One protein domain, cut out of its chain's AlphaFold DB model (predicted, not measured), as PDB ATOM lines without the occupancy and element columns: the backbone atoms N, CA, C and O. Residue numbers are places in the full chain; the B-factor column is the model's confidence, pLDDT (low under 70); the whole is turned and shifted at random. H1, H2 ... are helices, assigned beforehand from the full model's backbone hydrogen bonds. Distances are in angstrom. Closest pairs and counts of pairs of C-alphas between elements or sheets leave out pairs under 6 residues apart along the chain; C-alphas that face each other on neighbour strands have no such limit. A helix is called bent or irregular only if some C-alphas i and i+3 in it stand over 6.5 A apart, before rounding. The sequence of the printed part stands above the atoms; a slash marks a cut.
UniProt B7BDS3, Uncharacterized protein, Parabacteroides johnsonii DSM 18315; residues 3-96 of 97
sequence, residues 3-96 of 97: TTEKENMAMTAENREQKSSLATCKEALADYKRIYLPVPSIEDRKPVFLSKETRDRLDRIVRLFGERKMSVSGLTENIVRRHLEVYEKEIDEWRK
ATOM      1  N   THR A   3     -27.832-126.857 176.834       53.44
ATOM      2  CA  THR A   3     -26.627-127.672 177.078       53.44
ATOM      3  C   THR A   3     -25.976-128.168 175.784       53.44
ATOM      4  O   THR A   3     -24.759-128.117 175.662       53.44
ATOM      5  N   THR A   4     -26.775-128.494 174.767       57.34
ATOM      6  CA  THR A   4     -26.299-129.031 173.480       57.34
ATOM      7  C   THR A   4     -25.575-128.001 172.606       57.34
ATOM      8  O   THR A   4     -24.680-128.350 171.846       57.34
ATOM      9  N   GLU A   5     -25.915-126.713 172.708       57.31
ATOM     10  CA  GLU A   5     -25.244-125.651 171.938       57.31
ATOM     11  C   GLU A   5     -23.850-125.324 172.487       57.31
ATOM     12  O   GLU A   5     -22.914-125.117 171.717       57.31
ATOM     13  N   LYS A   6     -23.688-125.334 173.818       60.75
ATOM     14  CA  LYS A   6     -22.386-125.098 174.458       60.75
ATOM     15  C   LYS A   6     -21.407-126.243 174.204       60.75
ATOM     16  O   LYS A   6     -20.241-125.979 173.928       60.75
ATOM     17  N   GLU A   7     -21.882-127.486 174.231       59.62
ATOM     18  CA  GLU A   7     -21.075-128.668 173.893       59.62
ATOM     19  C   GLU A   7     -20.649-128.658 172.414       59.62
ATOM     20  O   GLU A   7     -19.481-128.893 172.105       59.62
ATOM     21  N   ASN A   8     -21.541-128.265 171.498       60.19
ATOM     22  CA  ASN A   8     -21.207-128.132 170.075       60.19
ATOM     23  C   ASN A   8     -20.217-126.985 169.791       60.19
ATOM     24  O   ASN A   8     -19.358-127.105 168.914       60.19
ATOM     25  N   MET A   9     -20.286-125.875 170.533       63.16
ATOM     26  CA  MET A   9     -19.313-124.782 170.412       63.16
ATOM     27  C   MET A   9     -17.933-125.167 170.963       63.16
ATOM     28  O   MET A   9     -16.921-124.823 170.354       63.16
ATOM     29  N   ALA A  10     -17.875-125.922 172.063       63.59
ATOM     30  CA  ALA A  10     -16.618-126.420 172.620       63.59
ATOM     31  C   ALA A  10     -15.943-127.433 171.676       63.59
ATOM     32  O   ALA A  10     -14.772-127.283 171.331       63.59
ATOM     33  N   MET A  11     -16.713-128.385 171.141       58.28
ATOM     34  CA  MET A  11     -16.217-129.405 170.211       58.28
ATOM     35  C   MET A  11     -15.761-128.822 168.859       58.28
ATOM     36  O   MET A  11     -14.866-129.360 168.208       58.28
ATOM     37  N   THR A  12     -16.335-127.696 168.418       59.94
ATOM     38  CA  THR A  12     -15.882-126.992 167.200       59.94
ATOM     39  C   THR A  12     -14.640-126.126 167.427       59.94
ATOM     40  O   THR A  12     -13.849-125.968 166.492       59.94
ATOM     41  N   ALA A  13     -14.433-125.608 168.641       63.06
ATOM     42  CA  ALA A  13     -13.221-124.884 169.026       63.06
ATOM     43  C   ALA A  13     -12.011-125.824 169.166       63.06
ATOM     44  O   ALA A  13     -10.992-125.588 168.516       63.06
ATOM     45  N   GLU A  14     -12.152-126.945 169.882       62.75
ATOM     46  CA  GLU A  14     -11.090-127.959 170.014       62.75
ATOM     47  C   GLU A  14     -10.659-128.512 168.648       62.75
ATOM     48  O   GLU A  14      -9.470-128.617 168.347       62.75
ATOM     49  N   ASN A  15     -11.615-128.779 167.757       57.47
ATOM     50  CA  ASN A  15     -11.327-129.274 166.411       57.47
ATOM     51  C   ASN A  15     -10.633-128.208 165.528       57.47
ATOM     52  O   ASN A  15      -9.893-128.546 164.602       57.47
ATOM     53  N   ARG A  16     -10.828-126.906 165.796       58.84
ATOM     54  CA  ARG A  16     -10.082-125.813 165.138       58.84
ATOM     55  C   ARG A  16      -8.648-125.710 165.654       58.84
ATOM     56  O   ARG A  16      -7.743-125.574 164.835       58.84
ATOM     57  N   GLU A  17      -8.440-125.818 166.962       61.53
ATOM     58  CA  GLU A  17      -7.113-125.773 167.598       61.53
ATOM     59  C   GLU A  17      -6.261-127.012 167.273       61.53
ATOM     60  O   GLU A  17      -5.061-126.922 166.999       61.53
ATOM     61  N   GLN A  18      -6.881-128.189 167.196       60.78
ATOM     62  CA  GLN A  18      -6.222-129.409 166.722       60.78
ATOM     63  C   GLN A  18      -5.825-129.305 165.243       60.78
ATOM     64  O   GLN A  18      -4.754-129.761 164.847       60.78
ATOM     65  N   LYS A  19      -6.653-128.672 164.404       60.59
ATOM     66  CA  LYS A  19      -6.322-128.436 162.990       60.59
ATOM     67  C   LYS A  19      -5.225-127.391 162.801       60.59
ATOM     68  O   LYS A  19      -4.387-127.589 161.925       60.59
ATOM     69  N   SER A  20      -5.210-126.313 163.587       61.94
ATOM     70  CA  SER A  20      -4.154-125.295 163.516       61.94
ATOM     71  C   SER A  20      -2.812-125.849 164.002       61.94
ATOM     72  O   SER A  20      -1.817-125.701 163.301       61.94
ATOM     73  N   SER A  21      -2.794-126.596 165.110       69.12
ATOM     74  CA  SER A  21      -1.585-127.285 165.589       69.12
ATOM     75  C   SER A  21      -1.079-128.339 164.598       69.12
ATOM     76  O   SER A  21       0.117-128.397 164.319       69.12
ATOM     77  N   LEU A  22      -1.968-129.121 163.973       70.69
ATOM     78  CA  LEU A  22      -1.597-130.038 162.888       70.69
ATOM     79  C   LEU A  22      -1.063-129.316 161.645       70.69
ATOM     80  O   LEU A  22      -0.168-129.845 160.986       70.69
ATOM     81  N   ALA A  23      -1.606-128.147 161.299       71.44
ATOM     82  CA  ALA A  23      -1.106-127.340 160.189       71.44
ATOM     83  C   ALA A  23       0.327-126.860 160.469       71.44
ATOM     84  O   ALA A  23       1.202-127.061 159.628       71.44
ATOM     85  N   THR A  24       0.595-126.366 161.679       82.94
ATOM     86  CA  THR A  24       1.942-125.981 162.124       82.94
ATOM     87  C   THR A  24       2.898-127.178 162.167       82.94
ATOM     88  O   THR A  24       4.037-127.072 161.722       82.94
ATOM     89  N   CYS A  25       2.445-128.355 162.611       86.38
ATOM     90  CA  CYS A  25       3.253-129.581 162.572       86.38
ATOM     91  C   CYS A  25       3.615-130.004 161.139       86.38
ATOM     92  O   CYS A  25       4.723-130.481 160.895       86.38
ATOM     93  N   LYS A  26       2.694-129.840 160.182       90.19
ATOM     94  CA  LYS A  26       2.953-130.132 158.764       90.19
ATOM     95  C   LYS A  26       3.963-129.160 158.164       90.19
ATOM     96  O   LYS A  26       4.830-129.599 157.417       90.19
ATOM     97  N   GLU A  27       3.858-127.880 158.499       93.38
ATOM     98  CA  GLU A  27       4.800-126.846 158.069       93.38
ATOM     99  C   GLU A  27       6.198-127.089 158.651       93.38
ATOM    100  O   GLU A  27       7.166-127.182 157.902       93.38
ATOM    101  N   ALA A  28       6.289-127.359 159.956       91.75
ATOM    102  CA  ALA A  28       7.545-127.719 160.608       91.75
ATOM    103  C   ALA A  28       8.182-128.978 159.993       91.75
ATOM    104  O   ALA A  28       9.396-129.035 159.792       91.75
ATOM    105  N   LEU A  29       7.373-129.988 159.647       93.62
ATOM    106  CA  LEU A  29       7.865-131.169 158.940       93.62
ATOM    107  C   LEU A  29       8.341-130.825 157.522       93.62
ATOM    108  O   LEU A  29       9.352-131.369 157.079       93.62
ATOM    109  N   ALA A  30       7.640-129.948 156.804       95.06
ATOM    110  CA  ALA A  30       8.048-129.508 155.473       95.06
ATOM    111  C   ALA A  30       9.400-128.780 155.518       95.06
ATOM    112  O   ALA A  30      10.293-129.104 154.734       95.06
ATOM    113  N   ASP A  31       9.592-127.883 156.485       95.31
ATOM    114  CA  ASP A  31      10.870-127.208 156.706       95.31
ATOM    115  C   ASP A  31      11.978-128.176 157.103       95.31
ATOM    116  O   ASP A  31      13.074-128.127 156.540       95.31
ATOM    117  N   TYR A  32      11.689-129.116 158.005       95.81
ATOM    118  CA  TYR A  32      12.644-130.156 158.374       95.81
ATOM    119  C   TYR A  32      13.109-130.948 157.147       95.81
ATOM    120  O   TYR A  32      14.309-131.139 156.945       95.81
ATOM    121  N   LYS A  33      12.168-131.379 156.297       96.38
ATOM    122  CA  LYS A  33      12.477-132.105 155.061       96.38
ATOM    123  C   LYS A  33      13.320-131.267 154.108       96.38
ATOM    124  O   LYS A  33      14.304-131.772 153.581       96.38
ATOM    125  N   ARG A  34      12.960-129.996 153.921       96.44
ATOM    126  CA  ARG A  34      13.664-129.058 153.041       96.44
ATOM    127  C   ARG A  34      15.104-128.806 153.488       96.44
ATOM    128  O   ARG A  34      15.975-128.673 152.639       96.44
ATOM    129  N   ILE A  35      15.349-128.736 154.795       95.56
ATOM    130  CA  ILE A  35      16.671-128.417 155.350       95.56
ATOM    131  C   ILE A  35      17.545-129.671 155.465       95.56
ATOM    132  O   ILE A  35      18.701-129.656 155.057       95.56
ATOM    133  N   TYR A  36      17.009-130.764 156.013       97.62
ATOM    134  CA  TYR A  36      17.825-131.907 156.440       97.62
ATOM    135  C   TYR A  36      17.688-133.152 155.567       97.62
ATOM    136  O   TYR A  36      18.557-134.023 155.630       97.62
ATOM    137  N   LEU A  37      16.629-133.265 154.759       97.25
ATOM    138  CA  LEU A  37      16.385-134.425 153.899       97.25
ATOM    139  C   LEU A  37      16.642-134.269 152.385       97.25
ATOM    140  O   LEU A  37      16.345-135.236 151.676       97.25
ATOM    141  N   PRO A  38      17.234-133.180 151.844       96.81
ATOM    142  CA  PRO A  38      17.771-133.235 150.484       96.81
ATOM    143  C   PRO A  38      18.833-134.333 150.377       96.81
ATOM    144  O   PRO A  38      19.661-134.471 151.274       96.81
ATOM    145  N   VAL A  39      18.845-135.107 149.289       96.62
ATOM    146  CA  VAL A  39      19.885-136.121 149.054       96.62
ATOM    147  C   VAL A  39      21.188-135.409 148.669       96.62
ATOM    148  O   VAL A  39      21.253-134.851 147.571       96.62
ATOM    149  N   PRO A  40      22.232-135.409 149.521       94.19
ATOM    150  CA  PRO A  40      23.441-134.660 149.215       94.19
ATOM    151  C   PRO A  40      24.318-135.416 148.214       94.19
ATOM    152  O   PRO A  40      24.472-136.641 148.287       94.19
ATOM    153  N   SER A  41      24.965-134.667 147.318       94.12
ATOM    154  CA  SER A  41      26.165-135.152 146.636       94.12
ATOM    155  C   SER A  41      27.345-135.013 147.595       94.12
ATOM    156  O   SER A  41      27.647-133.910 148.056       94.12
ATOM    157  N   ILE A  42      27.966-136.142 147.943       91.94
ATOM    158  CA  ILE A  42      29.128-136.192 148.835       91.94
ATOM    159  C   ILE A  42      30.290-136.793 148.054       91.94
ATOM    160  O   ILE A  42      30.311-138.007 147.808       91.94
ATOM    161  N   GLU A  43      31.216-135.922 147.681       92.88
ATOM    162  CA  GLU A  43      32.506-136.238 147.075       92.88
ATOM    163  C   GLU A  43      33.549-136.464 148.182       92.88
ATOM    164  O   GLU A  43      33.336-136.061 149.325       92.88
ATOM    165  N   ASP A  44      34.631-137.187 147.879       94.38
ATOM    166  CA  ASP A  44      35.757-137.432 148.801       94.38
ATOM    167  C   ASP A  44      35.376-137.886 150.218       94.38
ATOM    168  O   ASP A  44      35.981-137.501 151.225       94.38
ATOM    169  N   ARG A  45      34.361-138.752 150.288       93.31
ATOM    170  CA  ARG A  45      33.740-139.211 151.534       93.31
ATOM    171  C   ARG A  45      34.780-139.650 152.564       93.31
ATOM    172  O   ARG A  45      35.557-140.577 152.330       93.31
ATOM    173  N   LYS A  46      34.724-139.037 153.747       95.06
ATOM    174  CA  LYS A  46      35.492-139.448 154.927       95.06
ATOM    175  C   LYS A  46      34.576-140.185 155.912       95.06
ATOM    176  O   LYS A  46      33.441-139.751 156.115       95.06
ATOM    177  N   PRO A  47      35.016-141.306 156.512       93.75
ATOM    178  CA  PRO A  47      34.212-142.004 157.508       93.75
ATOM    179  C   PRO A  47      34.137-141.195 158.810       93.75
ATOM    180  O   PRO A  47      35.140-140.656 159.270       93.75
ATOM    181  N   VAL A  48      32.953-141.168 159.426       94.62
ATOM    182  CA  VAL A  48      32.726-140.614 160.768       94.62
ATOM    183  C   VAL A  48      32.088-141.696 161.631       94.62
ATOM    184  O   VAL A  48      31.131-142.353 161.213       94.62
ATOM    185  N   PHE A  49      32.627-141.898 162.830       96.25
ATOM    186  CA  PHE A  49      32.079-142.855 163.784       96.25
ATOM    187  C   PHE A  49      30.939-142.223 164.581       96.25
ATOM    188  O   PHE A  49      31.052-141.108 165.083       96.25
ATOM    189  N   LEU A  50      29.847-142.970 164.719       97.25
ATOM    190  CA  LEU A  50      28.704-142.628 165.558       97.25
ATOM    191  C   LEU A  50      28.470-143.767 166.543       97.25
ATOM    192  O   LEU A  50      28.735-144.932 166.231       97.25
ATOM    193  N   SER A  51      27.914-143.449 167.712       98.50
ATOM    194  CA  SER A  51      27.387-144.493 168.587       98.50
ATOM    195  C   SER A  51      26.258-145.249 167.876       98.50
ATOM    196  O   SER A  51      25.572-144.708 166.998       98.50
ATOM    197  N   LYS A  52      26.037-146.507 168.277       98.31
ATOM    198  CA  LYS A  52      24.931-147.316 167.749       98.31
ATOM    199  C   LYS A  52      23.590-146.606 167.940       98.31
ATOM    200  O   LYS A  52      22.825-146.490 166.992       98.31
ATOM    201  N   GLU A  53      23.340-146.081 169.139       98.56
ATOM    202  CA  GLU A  53      22.087-145.393 169.454       98.56
ATOM    203  C   GLU A  53      21.851-144.181 168.541       98.56
ATOM    204  O   GLU A  53      20.765-144.035 167.976       98.56
ATOM    205  N   THR A  54      22.868-143.337 168.345       98.44
ATOM    206  CA  THR A  54      22.760-142.161 167.475       98.44
ATOM    207  C   THR A  54      22.485-142.577 166.035       98.44
ATOM    208  O   THR A  54      21.578-142.035 165.399       98.44
ATOM    209  N   ARG A  55      23.208-143.582 165.527       98.25
ATOM    210  CA  ARG A  55      22.991-144.112 164.177       98.25
ATOM    211  C   ARG A  55      21.571-144.656 164.005       98.25
ATOM    212  O   ARG A  55      20.937-144.345 163.002       98.25
ATOM    213  N   ASP A  56      21.060-145.406 164.979       98.50
ATOM    214  CA  ASP A  56      19.714-145.989 164.933       98.50
ATOM    215  C   ASP A  56      18.622-144.906 164.976       98.50
ATOM    216  O   ASP A  56      17.586-145.030 164.319       98.50
ATOM    217  N   ARG A  57      18.840-143.812 165.719       98.38
ATOM    218  CA  ARG A  57      17.933-142.650 165.729       98.38
ATOM    219  C   ARG A  57      17.902-141.952 164.370       98.38
ATOM    220  O   ARG A  57      16.816-141.648 163.881       98.38
ATOM    221  N   LEU A  58      19.060-141.754 163.742       98.25
ATOM    222  CA  LEU A  58      19.154-141.181 162.396       98.25
ATOM    223  C   LEU A  58      18.525-142.102 161.341       98.25
ATOM    224  O   LEU A  58      17.792-141.630 160.475       98.25
ATOM    225  N   ASP A  59      18.751-143.413 161.437       98.06
ATOM    226  CA  ASP A  59      18.158-144.405 160.534       98.06
ATOM    227  C   ASP A  59      16.627-144.380 160.595       98.06
ATOM    228  O   ASP A  59      15.965-144.364 159.555       98.06
ATOM    229  N   ARG A  60      16.046-144.269 161.799       98.25
ATOM    230  CA  ARG A  60      14.590-144.114 161.960       98.25
ATOM    231  C   ARG A  60      14.053-142.888 161.224       98.25
ATOM    232  O   ARG A  60      13.039-142.999 160.542       98.25
ATOM    233  N   ILE A  61      14.731-141.746 161.317       97.88
ATOM    234  CA  ILE A  61      14.325-140.516 160.619       97.88
ATOM    235  C   ILE A  61      14.356-140.725 159.101       97.88
ATOM    236  O   ILE A  61      13.379-140.417 158.417       97.88
ATOM    237  N   VAL A  62      15.449-141.287 158.576       97.94
ATOM    238  CA  VAL A  62      15.609-141.548 157.138       97.94
ATOM    239  C   VAL A  62      14.522-142.493 156.624       97.94
ATOM    240  O   VAL A  62      13.947-142.232 155.573       97.94
ATOM    241  N   ARG A  63      14.184-143.550 157.371       96.69
ATOM    242  CA  ARG A  63      13.123-144.496 156.986       96.69
ATOM    243  C   ARG A  63      11.724-143.890 157.001       96.69
ATOM    244  O   ARG A  63      10.895-144.280 156.187       96.69
ATOM    245  N   LEU A  64      11.446-142.991 157.945       96.69
ATOM    246  CA  LEU A  64      10.120-142.389 158.101       96.69
ATOM    247  C   LEU A  64       9.873-141.254 157.104       96.69
ATOM    248  O   LEU A  64       8.753-141.094 156.621       96.69
ATOM    249  N   PHE A  65      10.897-140.447 156.821       96.06
ATOM    250  CA  PHE A  65      10.715-139.171 156.129       96.06
ATOM    251  C   PHE A  65      11.607-138.975 154.905       96.06
ATOM    252  O   PHE A  65      11.338-138.057 154.129       96.06
ATOM    253  N   GLY A  66      12.657-139.784 154.747       92.69
ATOM    254  CA  GLY A  66      13.620-139.663 153.661       92.69
ATOM    255  C   GLY A  66      13.065-140.139 152.322       92.69
ATOM    256  O   GLY A  66      12.273-141.077 152.242       92.69
ATOM    257  N   GLU A  67      13.509-139.491 151.251       92.31
ATOM    258  CA  GLU A  67      13.192-139.905 149.887       92.31
ATOM    259  C   GLU A  67      14.116-141.031 149.398       92.31
ATOM    260  O   GLU A  67      15.039-141.486 150.084       92.31
ATOM    261  N   ARG A  68      13.883-141.496 148.167       91.12
ATOM    262  CA  ARG A  68      14.727-142.512 147.534       91.12
ATOM    263  C   ARG A  68      16.186-142.038 147.528       91.12
ATOM    264  O   ARG A  68      16.472-140.935 147.085       91.12
ATOM    265  N   LYS A  69      17.104-142.924 147.934       93.25
ATOM    266  CA  LYS A  69      18.559-142.680 148.068       93.25
ATOM    267  C   LYS A  69      18.972-141.825 149.271       93.25
ATOM    268  O   LYS A  69      20.172-141.641 149.473       93.25
ATOM    269  N   MET A  70      18.029-141.363 150.093       97.50
ATOM    270  CA  MET A  70      18.385-140.763 151.371       97.50
ATOM    271  C   MET A  70      19.045-141.811 152.275       97.50
ATOM    272  O   MET A  70      18.659-142.979 152.285       97.50
ATOM    273  N   SER A  71      20.074-141.404 153.012       96.00
ATOM    274  CA  SER A  71      20.867-142.302 153.856       96.00
ATOM    275  C   SER A  71      21.223-141.642 155.180       96.00
ATOM    276  O   SER A  71      21.191-140.417 155.293       96.00
ATOM    277  N   VAL A  72      21.619-142.449 156.170       97.19
ATOM    278  CA  VAL A  72      22.137-141.942 157.451       97.19
ATOM    279  C   VAL A  72      23.319-141.001 157.230       97.19
ATOM    280  O   VAL A  72      23.359-139.930 157.826       97.19
ATOM    281  N   SER A  73      24.248-141.359 156.339       96.25
ATOM    282  CA  SER A  73      25.381-140.497 155.993       96.25
ATOM    283  C   SER A  73      24.928-139.187 155.352       96.25
ATOM    284  O   SER A  73      25.460-138.144 155.699       96.25
ATOM    285  N   GLY A  74      23.916-139.223 154.479       96.75
ATOM    286  CA  GLY A  74      23.360-138.012 153.874       96.75
ATOM    287  C   GLY A  74      22.684-137.088 154.889       96.75
ATOM    288  O   GLY A  74      22.931-135.889 154.887       96.75
ATOM    289  N   LEU A  75      21.893-137.644 155.812       97.88
ATOM    290  CA  LEU A  75      21.280-136.861 156.890       97.88
ATOM    291  C   LEU A  75      22.351-136.267 157.813       97.88
ATOM    292  O   LEU A  75      22.272-135.101 158.183       97.88
ATOM    293  N   THR A  76      23.360-137.067 158.159       97.56
ATOM    294  CA  THR A  76      24.481-136.621 158.995       97.56
ATOM    295  C   THR A  76      25.219-135.462 158.333       97.56
ATOM    296  O   THR A  76      25.437-134.443 158.977       97.56
ATOM    297  N   GLU A  77      25.534-135.582 157.042       97.44
ATOM    298  CA  GLU A  77      26.171-134.520 156.261       97.44
ATOM    299  C   GLU A  77      25.354-133.223 156.303       97.44
ATOM    300  O   GLU A  77      25.896-132.166 156.615       97.44
ATOM    301  N   ASN A  78      24.043-133.292 156.057       97.62
ATOM    302  CA  ASN A  78      23.184-132.105 156.064       97.62
ATOM    303  C   ASN A  78      23.116-131.441 157.448       97.62
ATOM    304  O   ASN A  78      23.164-130.216 157.543       97.62
ATOM    305  N   ILE A  79      23.035-132.236 158.523       97.44
ATOM    306  CA  ILE A  79      23.066-131.723 159.902       97.44
ATOM    307  C   ILE A  79      24.386-130.998 160.170       97.44
ATOM    308  O   ILE A  79      24.376-129.884 160.690       97.44
ATOM    309  N   VAL A  80      25.514-131.609 159.800       96.94
ATOM    310  CA  VAL A  80      26.845-131.031 160.015       96.94
ATOM    311  C   VAL A  80      27.021-129.756 159.193       96.94
ATOM    312  O   VAL A  80      27.432-128.744 159.750       96.94
ATOM    313  N   ARG A  81      26.638-129.748 157.910       96.50
ATOM    314  CA  ARG A  81      26.677-128.537 157.072       96.50
ATOM    315  C   ARG A  81      25.849-127.409 157.665       96.50
ATOM    316  O   ARG A  81      26.335-126.289 157.740       96.50
ATOM    317  N   ARG A  82      24.629-127.702 158.129       97.19
ATOM    318  CA  ARG A  82      23.769-126.685 158.740       97.19
ATOM    319  C   ARG A  82      24.348-126.156 160.048       97.19
ATOM    320  O   ARG A  82      24.236-124.969 160.319       97.19
ATOM    321  N   HIS A  83      24.960-127.021 160.854       97.31
ATOM    322  CA  HIS A  83      25.658-126.599 162.063       97.31
ATOM    323  C   HIS A  83      26.810-125.647 161.728       97.31
ATOM    324  O   HIS A  83      26.894-124.575 162.317       97.31
ATOM    325  N   LEU A  84      27.648-126.005 160.752       96.88
ATOM    326  CA  LEU A  84      28.745-125.148 160.311       96.88
ATOM    327  C   LEU A  84      28.219-123.816 159.771       96.88
ATOM    328  O   LEU A  84      28.650-122.782 160.243       96.88
ATOM    329  N   GLU A  85      27.221-123.817 158.889       95.94
ATOM    330  CA  GLU A  85      26.621-122.586 158.351       95.94
ATOM    331  C   GLU A  85      26.093-121.643 159.449       95.94
ATOM    332  O   GLU A  85      26.205-120.426 159.335       95.94
ATOM    333  N   VAL A  86      25.504-122.197 160.514       96.31
ATOM    334  CA  VAL A  86      24.923-121.406 161.609       96.31
ATOM    335  C   VAL A  86      25.984-120.857 162.562       96.31
ATOM    336  O   VAL A  86      25.768-119.780 163.103       96.31
ATOM    337  N   TYR A  87      27.083-121.584 162.784       97.12
ATOM    338  CA  TYR A  87      28.058-121.275 163.837       97.12
ATOM    339  C   TYR A  87      29.465-120.939 163.327       97.12
ATOM    340  O   TYR A  87      30.360-120.725 164.139       97.12
ATOM    341  N   GLU A  88      29.705-120.921 162.013       95.94
ATOM    342  CA  GLU A  88      31.037-120.699 161.425       95.94
ATOM    343  C   GLU A  88      31.689-119.428 161.973       95.94
ATOM    344  O   GLU A  88      32.846-119.453 162.395       95.94
ATOM    345  N   LYS A  89      30.920-118.338 162.051       95.56
ATOM    346  CA  LYS A  89      31.409-117.052 162.542       95.56
ATOM    347  C   LYS A  89      31.798-117.119 164.021       95.56
ATOM    348  O   LYS A  89      32.870-116.653 164.397       95.56
ATOM    349  N   GLU A  90      30.943-117.695 164.856       96.50
ATOM    350  CA  GLU A  90      31.164-117.839 166.293       96.50
ATOM    351  C   GLU A  90      32.367-118.742 166.579       96.50
ATOM    352  O   GLU A  90      33.202-118.419 167.422       96.50
ATOM    353  N   ILE A  91      32.501-119.842 165.835       96.25
ATOM    354  CA  ILE A  91      33.653-120.745 165.917       96.25
ATOM    355  C   ILE A  91      34.949-119.986 165.592       96.25
ATOM    356  O   ILE A  91      35.948-120.126 166.306       96.25
ATOM    357  N   ASP A  92      34.937-119.148 164.553       95.38
ATOM    358  CA  ASP A  92      36.083-118.324 164.160       95.38
ATOM    359  C   ASP A  92      36.454-117.254 165.193       95.38
ATOM    360  O   ASP A  92      37.637-116.927 165.358       95.38
ATOM    361  N   GLU A  93      35.458-116.694 165.878       96.69
ATOM    362  CA  GLU A  93      35.653-115.752 166.979       96.69
ATOM    363  C   GLU A  93      36.260-116.452 168.200       96.69
ATOM    364  O   GLU A  93      37.262-115.975 168.735       96.69
ATOM    365  N   TRP A  94      35.736-117.618 168.595       96.81
ATOM    366  CA  TRP A  94      36.257-118.389 169.730       96.81
ATOM    367  C   TRP A  94      37.684-118.888 169.517       96.81
ATOM    368  O   TRP A  94      38.438-118.978 170.479       96.81
ATOM    369  N   ARG A  95      38.097-119.156 168.272       91.81
ATOM    370  CA  ARG A  95      39.480-119.551 167.949       91.81
ATOM    371  C   ARG A  95      40.523-118.486 168.325       91.81
ATOM    372  O   ARG A  95      41.700-118.811 168.438       91.81
ATOM    373  N   LYS A  96      40.125-117.215 168.432       91.31
ATOM    374  CA  LYS A  96      41.031-116.089 168.723       91.31
ATOM    375  C   LYS A  96      41.192-115.809 170.220       91.31
ATOM    376  O   LYS A  96      41.977-114.924 170.562       91.31
TER     377      LYS A  96
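Overview. This is residues 3 to 96 of the 97 residues of an uncharacterized protein of Parabacteroides johnsonii DSM 18315 (UniProt B7BDS3). Most of a long helix, H1, sticks out as a straight arm, residues 3 to 28, from a small body, and the last residues of H1, 35 to 36, meet H3 at its residues 75 to 79, with the two helices about perpendicular. In the body, the shorter H2 packs on the first residues of H3, and the long link of residues 37 to 51 swings round that part of H3 in a wide loop; residues 83 to 96 stick out as a second, kinked arm. The printed part has 94 residues with three named helices, in the order H1, H2, H3, and no named strand; its class is all helix. The whole is extended, with a radius of gyration of the C-alphas of 20.4 A, and elongated, spanning 68 by 37 by 24 A.

Along the chain. H1 holds residues 3 to 36, begins at C-alpha 3 at (-26.627, -127.672, 177.078) and measures 49.2 A from first to last C-alpha. It ends at C-alpha 36 at (17.825, -131.907, 156.440). H2 holds residues 52 to 65 and measures 20.1 A. H3 holds residues 72 to 94, measures 30.1 A and ends at C-alpha 94 at (36.257, -118.389, 169.730). H3 is irregular: C-alphas 86 and 89 are 7.9 A apart, and it has a kink of 60 degrees near residue 87.

Arrangement. H1 touches H3 with residues 35 to 36 alone, and H3 touches H1 with residues 75 to 79 alone. Their closest C-alphas, those of Tyr 36 and Asn 78, are 5.4 A apart, and their lines are about perpendicular at 81 degrees. H1 and H2 are close but not clearly touching, with the closest C-alphas, those of Lys 33 and Phe 65, 7.4 A apart. They run opposite ways at a steep tilt of 68 degrees, only just short of about perpendicular. H2 touches H3, which meets it with residues 72 to 76 alone; the closest C-alphas, those of Asp 59 and Val 72, are 5.6 A apart. These two run opposite ways at a steep tilt of 69 degrees, only just short of about perpendicular. In H1 and H2 every O i to N i+4 pair is within hydrogen-bond range; in H3, 17 of 19 are.

Size, cuts and confidence. The two C-alphas farthest apart, those of Thr 3 and Asp 44, are 69.2 A apart. Residues 3 to 28, which belong to H1, and residues 83 to 96, of which 83 to 94 belong to H3, stand free. The body without them has 54 residues and spans 29 by 26 by 20 A. The link from H1 to H2 is long, with 15 residues, and that from H2 to H3 is short, with 6. The printed part has no cut. The mean pLDDT of the printed part is 88.0, and residues 3 to 21 are under 70.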